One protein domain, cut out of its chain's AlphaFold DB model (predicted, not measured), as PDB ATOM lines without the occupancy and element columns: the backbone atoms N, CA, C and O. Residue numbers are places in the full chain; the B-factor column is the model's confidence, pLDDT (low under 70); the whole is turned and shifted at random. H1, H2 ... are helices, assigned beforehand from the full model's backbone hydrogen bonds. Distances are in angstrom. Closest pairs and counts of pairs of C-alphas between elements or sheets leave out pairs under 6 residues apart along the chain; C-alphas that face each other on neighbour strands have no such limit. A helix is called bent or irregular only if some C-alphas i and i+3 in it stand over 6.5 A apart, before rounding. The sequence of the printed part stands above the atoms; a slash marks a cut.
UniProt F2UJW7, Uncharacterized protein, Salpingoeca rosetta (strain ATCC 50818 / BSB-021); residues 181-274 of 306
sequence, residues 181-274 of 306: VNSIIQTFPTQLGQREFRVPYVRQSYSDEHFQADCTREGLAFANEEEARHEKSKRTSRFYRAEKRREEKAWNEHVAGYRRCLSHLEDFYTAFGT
ATOM      1  N   VAL A 181     122.594 158.159 161.339       65.75
ATOM      2  CA  VAL A 181     123.201 157.509 162.510       65.75
ATOM      3  C   VAL A 181     122.776 158.204 163.804       65.75
ATOM      4  O   VAL A 181     122.513 157.522 164.791       65.75
ATOM      5  N   ASN A 182     122.634 159.534 163.801       65.69
ATOM      6  CA  ASN A 182     122.171 160.278 164.974       65.69
ATOM      7  C   ASN A 182     120.675 160.005 165.244       65.69
ATOM      8  O   ASN A 182     120.296 159.704 166.373       65.69
ATOM      9  N   SER A 183     119.839 159.971 164.198       65.81
ATOM     10  CA  SER A 183     118.442 159.505 164.294       65.81
ATOM     11  C   SER A 183     118.318 158.072 164.839       65.81
ATOM     12  O   SER A 183     117.479 157.815 165.707       65.81
ATOM     13  N   ILE A 184     119.184 157.139 164.414       65.44
ATOM     14  CA  ILE A 184     119.257 155.795 165.010       65.44
ATOM     15  C   ILE A 184     119.604 155.909 166.500       65.44
ATOM     16  O   ILE A 184     118.812 155.468 167.325       65.44
ATOM     17  N   ILE A 185     120.729 156.534 166.862       66.69
ATOM     18  CA  ILE A 185     121.187 156.642 168.261       66.69
ATOM     19  C   ILE A 185     120.107 157.256 169.172       66.69
ATOM     20  O   ILE A 185     119.915 156.778 170.286       66.69
ATOM     21  N   GLN A 186     119.338 158.244 168.705       66.25
ATOM     22  CA  GLN A 186     118.281 158.872 169.508       66.25
ATOM     23  C   GLN A 186     116.976 158.060 169.583       66.25
ATOM     24  O   GLN A 186     116.323 158.030 170.628       66.25
ATOM     25  N   THR A 187     116.563 157.386 168.505       63.28
ATOM     26  CA  THR A 187     115.295 156.627 168.494       63.28
ATOM     27  C   THR A 187     115.429 155.216 169.073       63.28
ATOM     28  O   THR A 187     114.463 154.676 169.623       63.28
ATOM     29  N   PHE A 188     116.615 154.612 168.996       64.62
ATOM     30  CA  PHE A 188     116.838 153.207 169.339       64.62
ATOM     31  C   PHE A 188     116.716 152.886 170.842       64.62
ATOM     32  O   PHE A 188     116.083 151.876 171.153       64.62
ATOM     33  N   PRO A 189     117.201 153.711 171.800       65.94
ATOM     34  CA  PRO A 189     116.958 153.501 173.231       65.94
ATOM     35  C   PRO A 189     115.465 153.475 173.567       65.94
ATOM     36  O   PRO A 189     115.014 152.623 174.331       65.94
ATOM     37  N   THR A 190     114.683 154.354 172.934       62.84
ATOM     38  CA  THR A 190     113.226 154.438 173.095       62.84
ATOM     39  C   THR A 190     112.530 153.196 172.532       62.84
ATOM     40  O   THR A 190     111.702 152.596 173.216       62.84
ATOM     41  N   GLN A 191     112.907 152.740 171.332       60.56
ATOM     42  CA  GLN A 191     112.369 151.501 170.750       60.56
ATOM     43  C   GLN A 191     112.767 150.247 171.547       60.56
ATOM     44  O   GLN A 191     111.962 149.328 171.695       60.56
ATOM     45  N   LEU A 192     113.987 150.201 172.090       60.03
ATOM     46  CA  LEU A 192     114.458 149.100 172.933       60.03
ATOM     47  C   LEU A 192     113.762 149.102 174.305       60.03
ATOM     48  O   LEU A 192     113.451 148.036 174.826       60.03
ATOM     49  N   GLY A 193     113.484 150.281 174.871       58.16
ATOM     50  CA  GLY A 193     112.731 150.444 176.119       58.16
ATOM     51  C   GLY A 193     111.246 150.090 175.988       58.16
ATOM     52  O   GLY A 193     110.669 149.536 176.918       58.16
ATOM     53  N   GLN A 194     110.639 150.335 174.822       58.72
ATOM     54  CA  GLN A 194     109.271 149.895 174.507       58.72
ATOM     55  C   GLN A 194     109.173 148.381 174.244       58.72
ATOM     56  O   GLN A 194     108.100 147.792 174.386       58.72
ATOM     57  N   ARG A 195     110.289 147.726 173.896       56.69
ATOM     58  CA  ARG A 195     110.399 146.264 173.805       56.69
ATOM     59  C   ARG A 195     110.629 145.646 175.185       56.69
ATOM     60  O   ARG A 195     111.689 145.104 175.492       56.69
ATOM     61  N   GLU A 196     109.582 145.656 176.002       61.25
ATOM     62  CA  GLU A 196     109.436 144.661 177.068       61.25
ATOM     63  C   GLU A 196     109.410 143.240 176.461       61.25
ATOM     64  O   GLU A 196     109.138 143.071 175.269       61.25
ATOM     65  N   PHE A 197     109.625 142.198 177.273       59.41
ATOM     66  CA  PHE A 197     109.410 140.799 176.864       59.41
ATOM     67  C   PHE A 197     107.904 140.522 176.675       59.41
ATOM     68  O   PHE A 197     107.244 139.884 177.499       59.41
ATOM     69  N   ARG A 198     107.328 141.053 175.589       59.72
ATOM     70  CA  ARG A 198     105.921 140.878 175.221       59.72
ATOM     71  C   ARG A 198     105.769 139.647 174.343       59.72
ATOM     72  O   ARG A 198     106.027 139.649 173.145       59.72
ATOM     73  N   VAL A 199     105.343 138.589 175.018       52.09
ATOM     74  CA  VAL A 199     104.965 137.269 174.507       52.09
ATOM     75  C   VAL A 199     103.957 137.400 173.353       52.09
ATOM     76  O   VAL A 199     102.851 137.895 173.558       52.09
ATOM     77  N   PRO A 200     104.316 136.894 172.162       57.62
ATOM     78  CA  PRO A 200     103.661 135.684 171.670       57.62
ATOM     79  C   PRO A 200     104.684 134.549 171.529       57.62
ATOM     80  O   PRO A 200     104.990 134.076 170.440       57.62
ATOM     81  N   TYR A 201     105.219 134.101 172.667       60.12
ATOM     82  CA  TYR A 201     105.943 132.836 172.760       60.12
ATOM     83  C   TYR A 201     105.020 131.697 172.294       60.12
ATOM     84  O   TYR A 201     104.014 131.382 172.940       60.12
ATOM     85  N   VAL A 202     105.367 131.118 171.144       62.94
ATOM     86  CA  VAL A 202     104.703 129.950 170.565       62.94
ATOM     87  C   VAL A 202     105.064 128.753 171.434       62.94
ATOM     88  O   VAL A 202     106.173 128.232 171.363       62.94
ATOM     89  N   ARG A 203     104.132 128.352 172.302       69.00
ATOM     90  CA  ARG A 203     104.336 127.245 173.240       69.00
ATOM     91  C   ARG A 203     104.516 125.941 172.470       69.00
ATOM     92  O   ARG A 203     103.564 125.505 171.824       69.00
ATOM     93  N   GLN A 204     105.670 125.287 172.586       76.19
ATOM     94  CA  GLN A 204     105.780 123.899 172.144       76.19
ATOM     95  C   GLN A 204     105.016 123.005 173.121       76.19
ATOM     96  O   GLN A 204     105.202 123.087 174.333       76.19
ATOM     97  N   SER A 205     104.113 122.167 172.621       81.00
ATOM     98  CA  SER A 205     103.412 121.205 173.466       81.00
ATOM     99  C   SER A 205     104.389 120.140 173.965       81.00
ATOM    100  O   SER A 205     105.146 119.559 173.192       81.00
ATOM    101  N   TYR A 206     104.342 119.836 175.265       88.12
ATOM    102  CA  TYR A 206     105.025 118.658 175.800       88.12
ATOM    103  C   TYR A 206     104.313 117.400 175.284       88.12
ATOM    104  O   TYR A 206     103.254 117.027 175.797       88.12
ATOM    105  N   SER A 207     104.855 116.818 174.212       89.75
ATOM    106  CA  SER A 207     104.238 115.714 173.480       89.75
ATOM    107  C   SER A 207     104.292 114.393 174.247       89.75
ATOM    108  O   SER A 207     105.118 114.177 175.138       89.75
ATOM    109  N   ASP A 208     103.412 113.475 173.865       90.00
ATOM    110  CA  ASP A 208     103.378 112.103 174.370       90.00
ATOM    111  C   ASP A 208     104.674 111.348 174.038       90.00
ATOM    112  O   ASP A 208     105.178 110.595 174.865       90.00
ATOM    113  N   GLU A 209     105.283 111.644 172.888       91.06
ATOM    114  CA  GLU A 209     106.606 111.150 172.489       91.06
ATOM    115  C   GLU A 209     107.710 111.634 173.440       91.06
ATOM    116  O   GLU A 209     108.536 110.838 173.886       91.06
ATOM    117  N   HIS A 210     107.711 112.923 173.807       88.56
ATOM    118  CA  HIS A 210     108.637 113.459 174.809       88.56
ATOM    119  C   HIS A 210     108.400 112.841 176.187       88.56
ATOM    120  O   HIS A 210     109.366 112.498 176.864       88.56
ATOM    121  N   PHE A 211     107.143 112.628 176.587       92.81
ATOM    122  CA  PHE A 211     106.827 111.923 177.827       92.81
ATOM    123  C   PHE A 211     107.347 110.483 177.828       92.81
ATOM    124  O   PHE A 211     107.990 110.077 178.796       92.81
ATOM    125  N   GLN A 212     107.142 109.733 176.744       91.62
ATOM    126  CA  GLN A 212     107.592 108.347 176.644       91.62
ATOM    127  C   GLN A 212     109.125 108.245 176.593       91.62
ATOM    128  O   GLN A 212     109.707 107.374 177.244       91.62
ATOM    129  N   ALA A 213     109.795 109.164 175.889       91.31
ATOM    130  CA  ALA A 213     111.254 109.259 175.859       91.31
ATOM    131  C   ALA A 213     111.840 109.595 177.242       91.31
ATOM    132  O   ALA A 213     112.816 108.975 177.662       91.31
ATOM    133  N   ASP A 214     111.222 110.526 177.975       90.44
ATOM    134  CA  ASP A 214     111.576 110.856 179.360       90.44
ATOM    135  C   ASP A 214     111.413 109.653 180.298       90.44
ATOM    136  O   ASP A 214     112.327 109.344 181.062       90.44
ATOM    137  N   CYS A 215     110.283 108.942 180.213       91.31
ATOM    138  CA  CYS A 215     110.022 107.763 181.041       91.31
ATOM    139  C   CYS A 215     110.995 106.623 180.727       91.31
ATOM    140  O   CYS A 215     111.534 106.015 181.647       91.31
ATOM    141  N   THR A 216     111.304 106.397 179.447       92.00
ATOM    142  CA  THR A 216     112.293 105.395 179.017       92.00
ATOM    143  C   THR A 216     113.695 105.747 179.518       92.00
ATOM    144  O   THR A 216     114.388 104.896 180.069       92.00
ATOM    145  N   ARG A 217     114.107 107.016 179.383       93.75
ATOM    146  CA  ARG A 217     115.424 107.509 179.825       93.75
ATOM    147  C   ARG A 217     115.616 107.403 181.338       93.75
ATOM    148  O   ARG A 217     116.733 107.168 181.791       93.75
ATOM    149  N   GLU A 218     114.557 107.619 182.112       92.12
ATOM    150  CA  GLU A 218     114.595 107.615 183.580       92.12
ATOM    151  C   GLU A 218     114.153 106.276 184.201       92.12
ATOM    152  O   GLU A 218     114.118 106.160 185.424       92.12
ATOM    153  N   GLY A 219     113.849 105.259 183.383       91.12
ATOM    154  CA  GLY A 219     113.442 103.928 183.846       91.12
ATOM    155  C   GLY A 219     112.091 103.909 184.572       91.12
ATOM    156  O   GLY A 219     111.882 103.089 185.464       91.12
ATOM    157  N   LEU A 220     111.188 104.834 184.235       90.62
ATOM    158  CA  LEU A 220     109.901 104.995 184.905       90.62
ATOM    159  C   LEU A 220     108.853 104.036 184.337       90.62
ATOM    160  O   LEU A 220     108.515 104.093 183.155       90.62
ATOM    161  N   ALA A 221     108.289 103.217 185.221       89.88
ATOM    162  CA  ALA A 221     107.074 102.446 184.995       89.88
ATOM    163  C   ALA A 221     106.000 102.906 185.991       89.88
ATOM    164  O   ALA A 221     106.313 103.222 187.140       89.88
ATOM    165  N   PHE A 222     104.743 102.943 185.551       90.19
ATOM    166  CA  PHE A 222     103.594 103.369 186.358       90.19
ATOM    167  C   PHE A 222     102.679 102.174 186.616       90.19
ATOM    168  O   PHE A 222     102.499 101.341 185.727       90.19
ATOM    169  N   ALA A 223     102.092 102.086 187.811       86.06
ATOM    170  CA  ALA A 223     101.191 100.986 188.154       86.06
ATOM    171  C   ALA A 223      99.794 101.163 187.536       86.06
ATOM    172  O   ALA A 223      99.042 100.199 187.403       86.06
ATOM    173  N   ASN A 224      99.435 102.395 187.167       91.56
ATOM    174  CA  ASN A 224      98.156 102.755 186.564       91.56
ATOM    175  C   ASN A 224      98.283 104.001 185.663       91.56
ATOM    176  O   ASN A 224      99.267 104.746 185.707       91.56
ATOM    177  N   GLU A 225      97.264 104.239 184.835       88.62
ATOM    178  CA  GLU A 225      97.216 105.376 183.903       88.62
ATOM    179  C   GLU A 225      97.116 106.735 184.626       88.62
ATOM    180  O   GLU A 225      97.596 107.754 184.127       88.62
ATOM    181  N   GLU A 226      96.532 106.769 185.826       91.12
ATOM    182  CA  GLU A 226      96.326 108.001 186.590       91.12
ATOM    183  C   GLU A 226      97.646 108.553 187.161       91.12
ATOM    184  O   GLU A 226      97.908 109.757 187.068       91.12
ATOM    185  N   GLU A 227      98.540 107.677 187.629       90.00
ATOM    186  CA  GLU A 227      99.937 107.983 187.960       90.00
ATOM    187  C   GLU A 227     100.701 108.532 186.752       90.00
ATOM    188  O   GLU A 227     101.331 109.590 186.855       90.00
ATOM    189  N   ALA A 228     100.602 107.861 185.598       89.25
ATOM    190  CA  ALA A 228     101.247 108.303 184.363       89.25
ATOM    191  C   ALA A 228     100.751 109.698 183.946       89.25
ATOM    192  O   ALA A 228     101.549 110.589 183.645       89.25
ATOM    193  N   ARG A 229      99.437 109.946 184.012       90.50
ATOM    194  CA  ARG A 229      98.819 111.249 183.722       90.50
ATOM    195  C   ARG A 229      99.250 112.334 184.715       90.50
ATOM    196  O   ARG A 229      99.505 113.475 184.313       90.50
ATOM    197  N   HIS A 230      99.356 111.999 185.999       92.00
ATOM    198  CA  HIS A 230      99.797 112.919 187.043       92.00
ATOM    199  C   HIS A 230     101.285 113.290 186.894       92.00
ATOM    200  O   HIS A 230     101.644 114.469 187.001       92.00
ATOM    201  N   GLU A 231     102.149 112.324 186.577       92.62
ATOM    202  CA  GLU A 231     103.570 112.565 186.306       92.62
ATOM    203  C   GLU A 231     103.779 113.330 184.991       92.62
ATOM    204  O   GLU A 231     104.535 114.305 184.965       92.62
ATOM    205  N   LYS A 232     103.026 113.002 183.930       91.62
ATOM    206  CA  LYS A 232     102.993 113.779 182.681       91.62
ATOM    207  C   LYS A 232     102.650 115.242 182.957       91.62
ATOM    208  O   LYS A 232     103.384 116.124 182.531       91.62
ATOM    209  N   SER A 233     101.612 115.519 183.751       90.06
ATOM    210  CA  SER A 233     101.229 116.886 184.148       90.06
ATOM    211  C   SER A 233     102.355 117.645 184.876       90.06
ATOM    212  O   SER A 233     102.657 118.799 184.543       90.06
ATOM    213  N   LYS A 234     103.056 116.991 185.817       90.25
ATOM    214  CA  LYS A 234     104.242 117.567 186.481       90.25
ATOM    215  C   LYS A 234     105.353 117.890 185.481       90.25
ATOM    216  O   LYS A 234     105.936 118.978 185.559       90.25
ATOM    217  N   ARG A 235     105.645 116.974 184.553       89.31
ATOM    218  CA  ARG A 235     106.691 117.137 183.530       89.31
ATOM    219  C   ARG A 235     106.353 118.238 182.542       89.31
ATOM    220  O   ARG A 235     107.168 119.139 182.388       89.31
ATOM    221  N   THR A 236     105.125 118.284 182.033       88.94
ATOM    222  CA  THR A 236     104.582 119.397 181.242       88.94
ATOM    223  C   THR A 236     104.800 120.749 181.937       88.94
ATOM    224  O   THR A 236     105.307 121.692 181.331       88.94
ATOM    225  N   SER A 237     104.495 120.860 183.237       85.75
ATOM    226  CA  SER A 237     104.727 122.105 183.990       85.75
ATOM    227  C   SER A 237     106.217 122.458 184.118       85.75
ATOM    228  O   SER A 237     106.591 123.628 184.004       85.75
ATOM    229  N   ARG A 238     107.090 121.465 184.337       86.25
ATOM    230  CA  ARG A 238     108.551 121.660 184.395       86.25
ATOM    231  C   ARG A 238     109.132 122.060 183.038       86.25
ATOM    232  O   ARG A 238     109.951 122.979 183.009       86.25
ATOM    233  N   PHE A 239     108.677 121.426 181.960       86.06
ATOM    234  CA  PHE A 239     109.038 121.702 180.572       86.06
ATOM    235  C   PHE A 239     108.740 123.164 180.228       86.06
ATOM    236  O   PHE A 239     109.680 123.931 180.031       86.06
ATOM    237  N   TYR A 240     107.485 123.613 180.362       83.94
ATOM    238  CA  TYR A 240     107.115 125.016 180.118       83.94
ATOM    239  C   TYR A 240     107.892 126.021 180.983       83.94
ATOM    240  O   TYR A 240     108.260 127.098 180.515       83.94
ATOM    241  N   ARG A 241     108.181 125.694 182.253       84.56
ATOM    242  CA  ARG A 241     109.007 126.558 183.121       84.56
ATOM    243  C   ARG A 241     110.474 126.600 182.694       84.56
ATOM    244  O   ARG A 241     111.154 127.573 183.009       84.56
ATOM    245  N   ALA A 242     111.008 125.543 182.088       85.38
ATOM    246  CA  ALA A 242     112.374 125.506 181.568       85.38
ATOM    247  C   ALA A 242     112.472 126.222 180.216       85.38
ATOM    248  O   ALA A 242     113.378 127.028 180.026       85.38
ATOM    249  N   GLU A 243     111.505 125.991 179.333       82.00
ATOM    250  CA  GLU A 243     111.416 126.604 178.010       82.00
ATOM    251  C   GLU A 243     111.202 128.118 178.115       82.00
ATOM    252  O   GLU A 243     112.018 128.871 177.593       82.00
ATOM    253  N   LYS A 244     110.248 128.590 178.940       81.19
ATOM    254  CA  LYS A 244     110.087 130.031 179.221       81.19
ATOM    255  C   LYS A 244     111.401 130.676 179.681       81.19
ATOM    256  O   LYS A 244     111.742 131.751 179.205       81.19
ATOM    257  N   ARG A 245     112.151 130.027 180.583       84.38
ATOM    258  CA  ARG A 245     113.451 130.540 181.062       84.38
ATOM    259  C   ARG A 245     114.527 130.537 179.975       84.38
ATOM    260  O   ARG A 245     115.414 131.385 180.024       84.38
ATOM    261  N   ARG A 246     114.480 129.601 179.022       83.31
ATOM    262  CA  ARG A 246     115.381 129.568 177.862       83.31
ATOM    263  C   ARG A 246     115.089 130.740 176.925       83.31
ATOM    264  O   ARG A 246     116.020 131.460 176.591       83.31
ATOM    265  N   GLU A 247     113.821 130.968 176.594       80.88
ATOM    266  CA  GLU A 247     113.382 132.084 175.745       80.88
ATOM    267  C   GLU A 247     113.645 133.447 176.395       80.88
ATOM    268  O   GLU A 247     114.209 134.341 175.775       80.88
ATOM    269  N   GLU A 248     113.324 133.596 177.682       81.69
ATOM    270  CA  GLU A 248     113.615 134.803 178.466       81.69
ATOM    271  C   GLU A 248     115.129 135.076 178.544       81.69
ATOM    272  O   GLU A 248     115.569 136.219 178.417       81.69
ATOM    273  N   LYS A 249     115.954 134.028 178.675       85.19
ATOM    274  CA  LYS A 249     117.414 134.151 178.602       85.19
ATOM    275  C   LYS A 249     117.883 134.565 177.202       85.19
ATOM    276  O   LYS A 249     118.677 135.497 177.108       85.19
ATOM    277  N   ALA A 250     117.398 133.918 176.142       80.25
ATOM    278  CA  ALA A 250     117.765 134.237 174.761       80.25
ATOM    279  C   ALA A 250     117.378 135.681 174.398       80.25
ATOM    280  O   ALA A 250     118.177 136.414 173.819       80.25
ATOM    281  N   TRP A 251     116.195 136.128 174.831       80.81
ATOM    282  CA  TRP A 251     115.759 137.520 174.739       80.81
ATOM    283  C   TRP A 251     116.720 138.475 175.453       80.81
ATOM    284  O   TRP A 251     117.179 139.449 174.857       80.81
ATOM    285  N   ASN A 252     117.080 138.186 176.705       81.06
ATOM    286  CA  ASN A 252     118.008 139.020 177.471       81.06
ATOM    287  C   ASN A 252     119.410 139.073 176.836       81.06
ATOM    288  O   ASN A 252     120.018 140.142 176.788       81.06
ATOM    289  N   GLU A 253     119.913 137.958 176.296       82.88
ATOM    290  CA  GLU A 253     121.181 137.904 175.552       82.88
ATOM    291  C   GLU A 253     121.118 138.715 174.248       82.88
ATOM    292  O   GLU A 253     122.058 139.448 173.933       82.88
ATOM    293  N   HIS A 254     119.995 138.656 173.529       77.00
ATOM    294  CA  HIS A 254     119.736 139.423 172.309       77.00
ATOM    295  C   HIS A 254     119.662 140.934 172.588       77.00
ATOM    296  O   HIS A 254     120.357 141.720 171.941       77.00
ATOM    297  N   VAL A 255     118.916 141.349 173.619       77.06
ATOM    298  CA  VAL A 255     118.846 142.744 174.093       77.06
ATOM    299  C   VAL A 255     120.220 143.241 174.565       77.06
ATOM    300  O   VAL A 255     120.620 144.354 174.224       77.06
ATOM    301  N   ALA A 256     120.988 142.422 175.290       77.38
ATOM    302  CA  ALA A 256     122.357 142.755 175.696       77.38
ATOM    303  C   ALA A 256     123.346 142.798 174.511       77.38
ATOM    304  O   ALA A 256     124.343 143.520 174.559       77.38
ATOM    305  N   GLY A 257     123.094 142.038 173.443       75.31
ATOM    306  CA  GLY A 257     123.769 142.178 172.152       75.31
ATOM    307  C   GLY A 257     123.490 143.544 171.526       75.31
ATOM    308  O   GLY A 257     124.425 144.298 171.272       75.31
ATOM    309  N   TYR A 258     122.214 143.914 171.384       72.75
ATOM    310  CA  TYR A 258     121.822 145.211 170.827       72.75
ATOM    311  C   TYR A 258     122.352 146.410 171.615       72.75
ATOM    312  O   TYR A 258     122.820 147.362 170.999       72.75
ATOM    313  N   ARG A 259     122.348 146.365 172.955       76.56
ATOM    314  CA  ARG A 259     122.940 147.437 173.781       76.56
ATOM    315  C   ARG A 259     124.441 147.611 173.528       76.56
ATOM    316  O   ARG A 259     124.912 148.740 173.493       76.56
ATOM    317  N   ARG A 260     125.182 146.519 173.303       78.31
ATOM    318  CA  ARG A 260     126.604 146.588 172.918       78.31
ATOM    319  C   ARG A 260     126.784 147.172 171.517       78.31
ATOM    320  O   ARG A 260     127.648 148.019 171.334       78.31
ATOM    321  N   CYS A 261     125.948 146.782 170.553       72.50
ATOM    322  CA  CYS A 261     125.972 147.378 169.214       72.50
ATOM    323  C   CYS A 261     125.670 148.886 169.241       72.50
ATOM    324  O   CYS A 261     126.338 149.637 168.539       72.50
ATOM    325  N   LEU A 262     124.712 149.329 170.066       72.81
ATOM    326  CA  LEU A 262     124.414 150.750 170.270       72.81
ATOM    327  C   LEU A 262     125.625 151.489 170.855       72.81
ATOM    328  O   LEU A 262     126.075 152.453 170.253       72.81
ATOM    329  N   SER A 263     126.202 150.989 171.954       75.12
ATOM    330  CA  SER A 263     127.397 151.580 172.576       75.12
ATOM    331  C   SER A 263     128.556 151.709 171.583       75.12
ATOM    332  O   SER A 263     129.194 152.750 171.522       75.12
ATOM    333  N   HIS A 264     128.796 150.699 170.739       73.56
ATOM    334  CA  HIS A 264     129.827 150.783 169.701       73.56
ATOM    335  C   HIS A 264     129.502 151.792 168.588       73.56
ATOM    336  O   HIS A 264     130.421 152.387 168.028       73.56
ATOM    337  N   LEU A 265     128.223 152.004 168.261       70.25
ATOM    338  CA  LEU A 265     127.795 153.058 167.336       70.25
ATOM    339  C   LEU A 265     127.934 154.455 167.959       70.25
ATOM    340  O   LEU A 265     128.326 155.379 167.254       70.25
ATOM    341  N   GLU A 266     127.667 154.609 169.257       71.19
ATOM    342  CA  GLU A 266     127.877 155.846 170.023       71.19
ATOM    343  C   GLU A 266     129.371 156.186 170.143       71.19
ATOM    344  O   GLU A 266     129.766 157.322 169.870       71.19
ATOM    345  N   ASP A 267     130.222 155.200 170.451       75.38
ATOM    346  CA  ASP A 267     131.684 155.337 170.460       75.38
ATOM    347  C   ASP A 267     132.202 155.752 169.072       75.38
ATOM    348  O   ASP A 267     132.970 156.709 168.937       75.38
ATOM    349  N   PHE A 268     131.746 155.062 168.018       69.94
ATOM    350  CA  PHE A 268     132.113 155.357 166.633       69.94
ATOM    351  C   PHE A 268     131.641 156.754 166.214       69.94
ATOM    352  O   PHE A 268     132.426 157.520 165.659       69.94
ATOM    353  N   TYR A 269     130.391 157.123 166.503       67.38
ATOM    354  CA  TYR A 269     129.856 158.447 166.185       67.38
ATOM    355  C   TYR A 269     130.555 159.556 166.978       67.38
ATOM    356  O   TYR A 269     130.768 160.635 166.444       67.38
ATOM    357  N   THR A 270     130.999 159.297 168.209       71.12
ATOM    358  CA  THR A 270     131.794 160.262 168.987       71.12
ATOM    359  C   THR A 270     133.197 160.440 168.387       71.12
ATOM    360  O   THR A 270     133.663 161.567 168.191       71.12
ATOM    361  N   ALA A 271     133.855 159.337 168.019       65.69
ATOM    362  CA  ALA A 271     135.192 159.338 167.422       65.69
ATOM    363  C   ALA A 271     135.231 159.911 165.990       65.69
ATOM    364  O   ALA A 271     136.196 160.574 165.621       65.69
ATOM    365  N   PHE A 272     134.192 159.680 165.181       60.09
ATOM    366  CA  PHE A 272     134.089 160.208 163.813       60.09
ATOM    367  C   PHE A 272     133.332 161.540 163.731       60.09
ATOM    368  O   PHE A 272     133.628 162.343 162.856       60.09
ATOM    369  N   GLY A 273     132.412 161.840 164.646       53.75
ATOM    370  CA  GLY A 273     131.721 163.135 164.728       53.75
ATOM    371  C   GLY A 273     132.634 164.278 165.179       53.75
ATOM    372  O   GLY A 273     132.382 165.435 164.855       53.75
ATOM    373  N   THR A 274     133.748 163.958 165.844       48.88
ATOM    374  CA  THR A 274     134.848 164.904 166.091       48.88
ATOM    375  C   THR A 274     135.754 165.126 164.873       48.88
ATOM    376  O   THR A 274     136.560 166.054 164.895       48.88
TER     377      THR A 274
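What this domain is: This is residues 181 to 274 of the 306 residues of an uncharacterized protein of Salpingoeca rosetta (strain ATCC 50818 / BSB-021) (UniProt F2UJW7). One very long helix, H3, runs nearly from end to end of a thin rod, and the residues before it run back beside it the other way: H1 lies along its last third, and short H2 stands crosswise near its first residues. Between H1 and H2 the chain goes through a drawn-out stretch with no named element, residues 195 to 207, and the link of residues 219 to 224 turns back from H2 into H3. The printed part has 94 residues, with three named helices in the order H1, H2, H3 and no named strand, and its class is all helix. The whole is extended, with a radius of gyration of the C-alphas of 22.4 A, and the C-alphas span 75 by 23 by 15 A along their three main axes.

Where its parts are: The longest helix is H3, residues 225 to 273, which has 49 residues. It begins with C-alpha 225 at (97.216, 105.376, 183.903) and ends with C-alpha 273 at (131.721, 163.135, 164.728), and its first and last C-alphas are 70.0 A apart. H3 is not bent. H1, residues 181 to 194, has 14 residues and measures 19.9 A from first to last C-alpha. It begins with C-alpha 181 at (123.201, 157.509, 162.510). H1 is irregular, but only just: C-alphas 186 and 189 are 6.7 A apart, and its line is a rough one. H2, residues 208 to 218, has 11 residues and measures 15.2 A from first to last C-alpha.

How they stand to each other: H3 touches H1, with 6 pairs of C-alphas within 8 A. The closest C-alphas of the two helices are those of Ile 185 and Glu 266, 7.0 A apart. H3 touches H1 with residues 255 to 269 alone. The lines of H1 and H3 stand at a shallow tilt of 24 degrees, and the two helices run opposite ways. Their centres are 21.6 A apart. H2 touches no helix, but it is near H3. H2 and H3 are close but not clearly touching, with 2 pairs of C-alphas within 8 A. Their closest C-alphas are those of Phe 211 and Lys 232, 6.5 A apart, and their centres are 25.6 A apart. The lines of H2 and H3 are about perpendicular, at 82 degrees. H1 and H2 are apart, with no C-alpha of the one within 8 A of the other. In H2 every pair of O i and N i+4 is within hydrogen-bond range, while H3 has 44 of 45 such pairs within range and H1 has 8 of 10.

The domain as a whole: The outline is a rod, and the two C-alphas farthest apart are those of Ala 223 and Thr 274, at 75.5 A. The C-alphas of the first and last printed residues, Val 181 and Thr 274, are 14.3 A apart. The printed part has no cut. The link from H1 to H2 is long, with 13 residues, and the C-alphas of this stretch lie 8 to 19 A from the mean of the C-alphas. The link from H2 to H3 is short but not tight, with 6 residues. The mean pLDDT of the printed part is 77.6. Residues 181 to 203, residues 268 to 269 and residues 271 to 274 are under 70, 29 residues in number. The mean pLDDT is 64 for H1, 91 for H2 and 80 for H3.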